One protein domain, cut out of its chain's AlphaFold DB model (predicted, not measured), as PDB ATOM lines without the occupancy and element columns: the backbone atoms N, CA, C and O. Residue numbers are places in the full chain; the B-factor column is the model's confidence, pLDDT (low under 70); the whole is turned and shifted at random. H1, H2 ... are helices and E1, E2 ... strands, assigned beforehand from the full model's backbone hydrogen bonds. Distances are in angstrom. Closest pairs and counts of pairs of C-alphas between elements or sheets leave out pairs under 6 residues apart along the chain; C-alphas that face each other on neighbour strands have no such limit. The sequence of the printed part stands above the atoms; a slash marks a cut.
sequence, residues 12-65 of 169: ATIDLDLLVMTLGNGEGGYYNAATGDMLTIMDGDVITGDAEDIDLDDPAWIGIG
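This is residues 12 to 65 of the 169 residues of the protein "Uncharacterized protein family (UPF0158)" of Cryobacterium levicorallinum (UniProt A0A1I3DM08). One helix, H1, covers one face of a small, twisted and curled sheet of four strands, and the unnamed loop of residues 48 to 60 arches past the opposite face from edge strand E3 to edge strand E4. The printed part has 54 residues, with one named helix and then four named strands. The sheet's order is E3, E2, E1, E4, antiparallel throughout. The class is mixed, helices and strands, though under half of the residues are in named elements. The whole is compact, with a radius of gyration of the C-alphas of 10.6 A, and spans 29 by 25 by 20 A.

H1, residues 16 to 24, is on the sheet of E1, residues 29 to 32, E2, residues 38 to 42, E3, residues 45 to 47, and E4, residues 61 to 64, at a height of 9.0 A over the sheet. It lies over E1 and only just over E2, on which 3 of its 9 C-alphas fall. It runs along the strands, at 24 degrees to E1 on the local plane. The closest C-alphas of H1 and E2 are those of Thr 22 and Thr 40, 5.6 A apart. Every O i to N i+4 pair in H1 is within hydrogen-bond range. E1, E2 and E3 form a meander, each strand the antiparallel neighbour of the one before, with hairpins E1 and E2, and E2 and E3. N 30 and O 39 are within hydrogen-bond range at 2.8 A, as are N 47 and O 40 at 2.8 A. E4 is the antiparallel neighbour of E1, with N 31 and O 62 within hydrogen-bond range at 2.9 A; the four strands are a Greek key, a meander whose first strand neighbours the fourth.

H1 begins at C-alpha 16 (-46.552, -41.623, -19.282) and is 11.8 A long. E1 is 10.4 A, E2 12.9 A, E3 6.3 A and E4 9.3 A long. E4 ends at C-alpha 64 (-48.676, -29.017, -19.751).

The C-alphas of Ala 12 and Gly 44 are the two farthest apart, 29.7 A. The printed part has no cut. The link E3 to E4 is long, 13 residues. The mean pLDDT of the printed part is 90.3, and residue 52 is under 70.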
ATOM      1  N   ALA A  12     -42.368 -45.516 -25.364       89.12
ATOM      2  CA  ALA A  12     -41.597 -46.296 -24.391       89.12
ATOM      3  C   ALA A  12     -40.480 -45.511 -23.670       89.12
ATOM      4  O   ALA A  12     -39.953 -45.985 -22.666       89.12
ATOM      5  N   THR A  13     -40.077 -44.349 -24.189       90.19
ATOM      6  CA  THR A  13     -39.055 -43.476 -23.581       90.19
ATOM      7  C   THR A  13     -39.649 -42.325 -22.773       90.19
ATOM      8  O   THR A  13     -38.903 -41.570 -22.153       90.19
ATOM      9  N   ILE A  14     -40.973 -42.175 -22.802       93.00
ATOM     10  CA  ILE A  14     -41.708 -41.122 -22.113       93.00
ATOM     11  C   ILE A  14     -42.312 -41.723 -20.848       93.00
ATOM     12  O   ILE A  14     -42.952 -42.773 -20.892       93.00
ATOM     13  N   ASP A  15     -42.131 -41.043 -19.720       94.38
ATOM     14  CA  ASP A  15     -42.810 -41.394 -18.476       94.38
ATOM     15  C   ASP A  15     -44.287 -40.971 -18.563       94.38
ATOM     16  O   ASP A  15     -44.669 -39.851 -18.218       94.38
ATOM     17  N   LEU A  16     -45.116 -41.858 -19.123       95.69
ATOM     18  CA  LEU A  16     -46.552 -41.623 -19.282       95.69
ATOM     19  C   LEU A  16     -47.272 -41.535 -17.933       95.69
ATOM     20  O   LEU A  16     -48.253 -40.802 -17.832       95.69
ATOM     21  N   ASP A  17     -46.783 -42.227 -16.905       95.25
ATOM     22  CA  ASP A  17     -47.378 -42.189 -15.569       95.25
ATOM     23  C   ASP A  17     -47.175 -40.805 -14.941       95.25
ATOM     24  O   ASP A  17     -48.116 -40.208 -14.406       95.25
ATOM     25  N   LEU A  18     -45.971 -40.242 -15.078       94.94
ATOM     26  CA  LEU A  18     -45.681 -38.872 -14.659       94.94
ATOM     27  C   LEU A  18     -46.463 -37.839 -15.487       94.94
ATOM     28  O   LEU A  18     -46.953 -36.856 -14.923       94.94
ATOM     29  N   LEU A  19     -46.649 -38.071 -16.793       96.25
ATOM     30  CA  LEU A  19     -47.463 -37.190 -17.642       96.25
ATOM     31  C   LEU A  19     -48.929 -37.191 -17.209       96.25
ATOM     32  O   LEU A  19     -49.527 -36.128 -17.056       96.25
ATOM     33  N   VAL A  20     -49.497 -38.372 -16.961       96.56
ATOM     34  CA  VAL A  20     -50.862 -38.526 -16.444       96.56
ATOM     35  C   VAL A  20     -51.014 -37.828 -15.097       96.56
ATOM     36  O   VAL A  20     -51.993 -37.110 -14.883       96.56
ATOM     37  N   MET A  21     -50.045 -37.997 -14.197       93.81
ATOM     38  CA  MET A  21     -50.053 -37.318 -12.903       93.81
ATOM     39  C   MET A  21     -50.033 -35.792 -13.073       93.81
ATOM     40  O   MET A  21     -50.834 -35.101 -12.443       93.81
ATOM     41  N   THR A  22     -49.181 -35.278 -13.960       95.81
ATOM     42  CA  THR A  22     -49.013 -33.839 -14.205       95.81
ATOM     43  C   THR A  22     -50.225 -33.218 -14.898       95.81
ATOM     44  O   THR A  22     -50.682 -32.158 -14.488       95.81
ATOM     45  N   LEU A  23     -50.819 -33.881 -15.893       94.62
ATOM     46  CA  LEU A  23     -52.092 -33.453 -16.488       94.62
ATOM     47  C   LEU A  23     -53.212 -33.463 -15.437       94.62
ATOM     48  O   LEU A  23     -54.050 -32.564 -15.377       94.62
ATOM     49  N   GLY A  24     -53.220 -34.480 -14.578       91.88
ATOM     50  CA  GLY A  24     -54.275 -34.716 -13.608       91.88
ATOM     51  C   GLY A  24     -54.181 -33.903 -12.311       91.88
ATOM     52  O   GLY A  24     -55.134 -33.965 -11.529       91.88
ATOM     53  N   ASN A  25     -53.101 -33.167 -12.051       90.69
ATOM     54  CA  ASN A  25     -52.876 -32.494 -10.762       90.69
ATOM     55  C   ASN A  25     -53.732 -31.223 -10.556       90.69
ATOM     56  O   ASN A  25     -53.870 -30.765  -9.427       90.69
ATOM     57  N   GLY A  26     -54.342 -30.677 -11.615       90.62
ATOM     58  CA  GLY A  26     -55.128 -29.438 -11.555       90.62
ATOM     59  C   GLY A  26     -54.320 -28.140 -11.701       90.62
ATOM     60  O   GLY A  26     -54.925 -27.073 -11.782       90.62
ATOM     61  N   GLU A  27     -52.993 -28.222 -11.783       93.31
ATOM     62  CA  GLU A  27     -52.068 -27.084 -11.889       93.31
ATOM     63  C   GLU A  27     -51.216 -27.120 -13.168       93.31
ATOM     64  O   GLU A  27     -50.824 -26.071 -13.676       93.31
ATOM     65  N   GLY A  28     -50.993 -28.304 -13.740       94.75
ATOM     66  CA  GLY A  28     -50.179 -28.517 -14.926       94.75
ATOM     67  C   GLY A  28     -48.693 -28.696 -14.620       94.75
ATOM     68  O   GLY A  28     -48.295 -29.137 -13.537       94.75
ATOM     69  N   GLY A  29     -47.862 -28.382 -15.609       95.44
ATOM     70  CA  GLY A  29     -46.419 -28.595 -15.568       95.44
ATOM     71  C   GLY A  29     -45.723 -28.179 -16.858       95.44
ATOM     72  O   GLY A  29     -46.269 -27.418 -17.653       95.44
ATOM     73  N   TYR A  30     -44.525 -28.709 -17.078       95.75
ATOM     74  CA  TYR A  30     -43.731 -28.493 -18.283       95.75
ATOM     75  C   TYR A  30     -43.102 -29.803 -18.754       95.75
ATOM     76  O   TYR A  30     -42.681 -30.625 -17.942       95.75
ATOM     77  N   TYR A  31     -43.001 -29.972 -20.067       95.12
ATOM     78  CA  TYR A  31     -42.313 -31.083 -20.716       95.12
ATOM     79  C   TYR A  31     -41.199 -30.552 -21.612       95.12
ATOM     80  O   TYR A  31     -41.446 -29.681 -22.444       95.12
ATOM     81  N   ASN A  32     -39.987 -31.081 -21.492       93.19
ATOM     82  CA  ASN A  32     -38.888 -30.717 -22.371       93.19
ATOM     83  C   ASN A  32     -38.870 -31.624 -23.610       93.19
ATOM     84  O   ASN A  32     -38.512 -32.796 -23.526       93.19
ATOM     85  N   ALA A  33     -39.179 -31.088 -24.788       91.19
ATOM     86  CA  ALA A  33     -39.192 -31.853 -26.036       91.19
ATOM     87  C   ALA A  33     -37.806 -32.403 -26.434       91.19
ATOM     88  O   ALA A  33     -37.703 -33.428 -27.110       91.19
ATOM     89  N   ALA A  34     -36.723 -31.734 -26.023       87.81
ATOM     90  CA  ALA A  34     -35.365 -32.133 -26.368       87.81
ATOM     91  C   ALA A  34     -34.835 -33.244 -25.452       87.81
ATOM     92  O   ALA A  34     -34.213 -34.187 -25.948       87.81
ATOM     93  N   THR A  35     -35.094 -33.175 -24.141       88.06
ATOM     94  CA  THR A  35     -34.551 -34.108 -23.131       88.06
ATOM     95  C   THR A  35     -35.561 -35.142 -22.633       88.06
ATOM     96  O   THR A  35     -35.165 -36.265 -22.313       88.06
ATOM     97  N   GLY A  36     -36.858 -34.850 -22.744       88.06
ATOM     98  CA  GLY A  36     -37.976 -35.638 -22.214       88.06
ATOM     99  C   GLY A  36     -38.193 -35.458 -20.723       88.06
ATOM    100  O   GLY A  36     -38.988 -36.196 -20.146       88.06
ATOM    101  N   ASP A  37     -37.473 -34.516 -20.116       91.06
ATOM    102  CA  ASP A  37     -37.652 -34.174 -18.716       91.06
ATOM    103  C   ASP A  37     -39.034 -33.565 -18.507       91.06
ATOM    104  O   ASP A  37     -39.581 -32.888 -19.382       91.06
ATOM    105  N   MET A  38     -39.588 -33.787 -17.322       92.75
ATOM    106  CA  MET A  38     -40.887 -33.261 -16.952       92.75
ATOM    107  C   MET A  38     -40.809 -32.600 -15.591       92.75
ATOM    108  O   MET A  38     -40.177 -33.114 -14.669       92.75
ATOM    109  N   LEU A  39     -41.471 -31.458 -15.491       94.00
ATOM    110  CA  LEU A  39     -41.602 -30.686 -14.273       94.00
ATOM    111  C   LEU A  39     -43.081 -30.558 -13.954       94.00
ATOM    112  O   LEU A  39     -43.886 -30.224 -14.822       94.00
ATOM    113  N   THR A  40     -43.439 -30.799 -12.705       93.12
ATOM    114  CA  THR A  40     -44.821 -30.717 -12.237       93.12
ATOM    115  C   THR A  40     -44.981 -29.449 -11.414       93.12
ATOM    116  O   THR A  40     -44.126 -29.150 -10.584       93.12
ATOM    117  N   ILE A  41     -46.060 -28.697 -11.628       93.88
ATOM    118  CA  ILE A  41     -46.427 -27.601 -10.728       93.88
ATOM    119  C   ILE A  41     -47.237 -28.197  -9.573       93.88
ATOM    120  O   ILE A  41     -48.162 -28.978  -9.801       93.88
ATOM    121  N   MET A  42     -46.868 -27.869  -8.338       90.88
ATOM    122  CA  MET A  42     -47.616 -28.233  -7.138       90.88
ATOM    123  C   MET A  42     -47.636 -27.059  -6.167       90.88
ATOM    124  O   MET A  42     -46.597 -26.453  -5.911       90.88
ATOM    125  N   ASP A  43     -48.807 -26.763  -5.604       90.94
ATOM    126  CA  ASP A  43     -49.010 -25.644  -4.678       90.94
ATOM    127  C   ASP A  43     -48.559 -24.282  -5.260       90.94
ATOM    128  O   ASP A  43     -48.206 -23.356  -4.529       90.94
ATOM    129  N   GLY A  44     -48.615 -24.137  -6.588       88.81
ATOM    130  CA  GLY A  44     -48.203 -22.946  -7.334       88.81
ATOM    131  C   GLY A  44     -46.715 -22.872  -7.684       88.81
ATOM    132  O   GLY A  44     -46.329 -21.948  -8.403       88.81
ATOM    133  N   ASP A  45     -45.902 -23.833  -7.241       89.31
ATOM    134  CA  ASP A  45     -44.458 -23.867  -7.464       89.31
ATOM    135  C   ASP A  45     -44.052 -25.024  -8.388       89.31
ATOM    136  O   ASP A  45     -44.619 -26.117  -8.352       89.31
ATOM    137  N   VAL A  46     -43.041 -24.799  -9.231       90.31
ATOM    138  CA  VAL A  46     -42.473 -25.858 -10.076       90.31
ATOM    139  C   VAL A  46     -41.607 -26.764  -9.209       90.31
ATOM    140  O   VAL A  46     -40.641 -26.317  -8.591       90.31
ATOM    141  N   ILE A  47     -41.916 -28.056  -9.198       86.06
ATOM    142  CA  ILE A  47     -41.123 -29.057  -8.495       86.06
ATOM    143  C   ILE A  47     -39.919 -29.424  -9.361       86.06
ATOM    144  O   ILE A  47     -40.022 -30.216 -10.297       86.06
ATOM    145  N   THR A  48     -38.768 -28.838  -9.042       80.69
ATOM    146  CA  THR A  48     -37.504 -29.051  -9.766       80.69
ATOM    147  C   THR A  48     -36.538 -30.003  -9.053       80.69
ATOM    148  O   THR A  48     -35.475 -30.334  -9.581       80.69
ATOM    149  N   GLY A  49     -36.893 -30.476  -7.853       78.50
ATOM    150  CA  GLY A  49     -35.990 -31.259  -7.009       78.50
ATOM    151  C   GLY A  49     -34.785 -30.421  -6.575       78.50
ATOM    152  O   GLY A  49     -34.960 -29.359  -5.988       78.50
ATOM    153  N   ASP A  50     -33.573 -30.894  -6.878       74.44
ATOM    154  CA  ASP A  50     -32.316 -30.198  -6.556       74.44
ATOM    155  C   ASP A  50     -31.860 -29.213  -7.658       74.44
ATOM    156  O   ASP A  50     -30.787 -28.616  -7.558       74.44
ATOM    157  N   ALA A  51     -32.626 -29.064  -8.746       72.62
ATOM    158  CA  ALA A  51     -32.278 -28.166  -9.846       72.62
ATOM    159  C   ALA A  51     -32.836 -26.756  -9.596       72.62
ATOM    160  O   ALA A  51     -34.035 -26.524  -9.719       72.62
ATOM    161  N   GLU A  52     -31.975 -25.795  -9.262       66.56
ATOM    162  CA  GLU A  52     -32.402 -24.413  -8.973       66.56
ATOM    163  C   GLU A  52     -32.410 -23.492 -10.215       66.56
ATOM    164  O   GLU A  52     -33.061 -22.453 -10.190       66.56
ATOM    165  N   ASP A  53     -31.772 -23.889 -11.326       77.62
ATOM    166  CA  ASP A  53     -31.557 -23.040 -12.514       77.62
ATOM    167  C   ASP A  53     -32.165 -23.646 -13.797       77.62
ATOM    168  O   ASP A  53     -31.454 -23.980 -14.750       77.62
ATOM    169  N   ILE A  54     -33.490 -23.816 -13.836       87.06
ATOM    170  CA  ILE A  54     -34.191 -24.208 -15.069       87.06
ATOM    171  C   ILE A  54     -34.714 -22.958 -15.782       87.06
ATOM    172  O   ILE A  54     -35.571 -22.248 -15.263       87.06
ATOM    173  N   ASP A  55     -34.220 -22.722 -16.998       90.00
ATOM    174  CA  ASP A  55     -34.734 -21.679 -17.887       90.00
ATOM    175  C   ASP A  55     -36.006 -22.168 -18.598       90.00
ATOM    176  O   ASP A  55     -35.941 -22.857 -19.618       90.00
ATOM    177  N   LEU A  56     -37.171 -21.847 -18.028       88.31
ATOM    178  CA  LEU A  56     -38.480 -22.194 -18.599       88.31
ATOM    179  C   LEU A  56     -38.852 -21.343 -19.823       88.31
ATOM    180  O   LEU A  56     -39.838 -21.662 -20.486       88.31
ATOM    181  N   ASP A  57     -38.078 -20.300 -20.145       90.19
ATOM    182  CA  ASP A  57     -38.251 -19.534 -21.382       90.19
ATOM    183  C   ASP A  57     -37.595 -20.240 -22.592       90.19
ATOM    184  O   ASP A  57     -37.801 -19.820 -23.738       90.19
ATOM    185  N   ASP A  58     -36.830 -21.327 -22.380       91.88
ATOM    186  CA  ASP A  58     -36.316 -22.165 -23.469       91.88
ATOM    187  C   ASP A  58     -37.494 -22.798 -24.245       91.88
ATOM    188  O   ASP A  58     -38.320 -23.501 -23.657       91.88
ATOM    189  N   PRO A  59     -37.575 -22.614 -25.580       90.56
ATOM    190  CA  PRO A  59     -38.660 -23.146 -26.410       90.56
ATOM    191  C   PRO A  59     -38.730 -24.681 -26.468       90.56
ATOM    192  O   PRO A  59     -39.650 -25.230 -27.079       90.56
ATOM    193  N   ALA A  60     -37.753 -25.397 -25.909       91.44
ATOM    194  CA  ALA A  60     -37.846 -26.831 -25.686       91.44
ATOM    195  C   ALA A  60     -38.860 -27.185 -24.588       91.44
ATOM    196  O   ALA A  60     -39.398 -28.292 -24.632       91.44
ATOM    197  N   TRP A  61     -39.143 -26.283 -23.641       94.69
ATOM    198  CA  TRP A  61     -40.166 -26.480 -22.617       94.69
ATOM    199  C   TRP A  61     -41.555 -26.147 -23.154       94.69
ATOM    200  O   TRP A  61     -41.860 -25.023 -23.546       94.69
ATOM    201  N   ILE A  62     -42.424 -27.149 -23.140       95.69
ATOM    202  CA  ILE A  62     -43.818 -27.056 -23.559       95.69
ATOM    203  C   ILE A  62     -44.684 -27.123 -22.306       95.69
ATOM    204  O   ILE A  62     -44.530 -28.027 -21.485       95.69
ATOM    205  N   GLY A  63     -45.598 -26.165 -22.155       95.19
ATOM    206  CA  GLY A  63     -46.523 -26.127 -21.027       95.19
ATOM    207  C   GLY A  63     -47.539 -27.269 -21.082       95.19
ATOM    208  O   GLY A  63     -48.264 -27.427 -22.065       95.19
ATOM    209  N   ILE A  64     -47.629 -28.029 -19.998       95.31
ATOM    210  CA  ILE A  64     -48.676 -29.017 -19.751       95.31
ATOM    211  C   ILE A  64     -49.814 -28.294 -19.029       95.31
ATOM    212  O   ILE A  64     -49.654 -27.856 -17.891       95.31
ATOM    213  N   GLY A  65     -50.964 -28.147 -19.685       90.38
ATOM    214  CA  GLY A  65     -52.167 -27.607 -19.054       90.38
ATOM    215  C   GLY A  65     -52.860 -28.650 -18.179       90.38
ATOM    216  O   GLY A  65     -52.840 -29.835 -18.499       90.38
TER     217      GLY A  65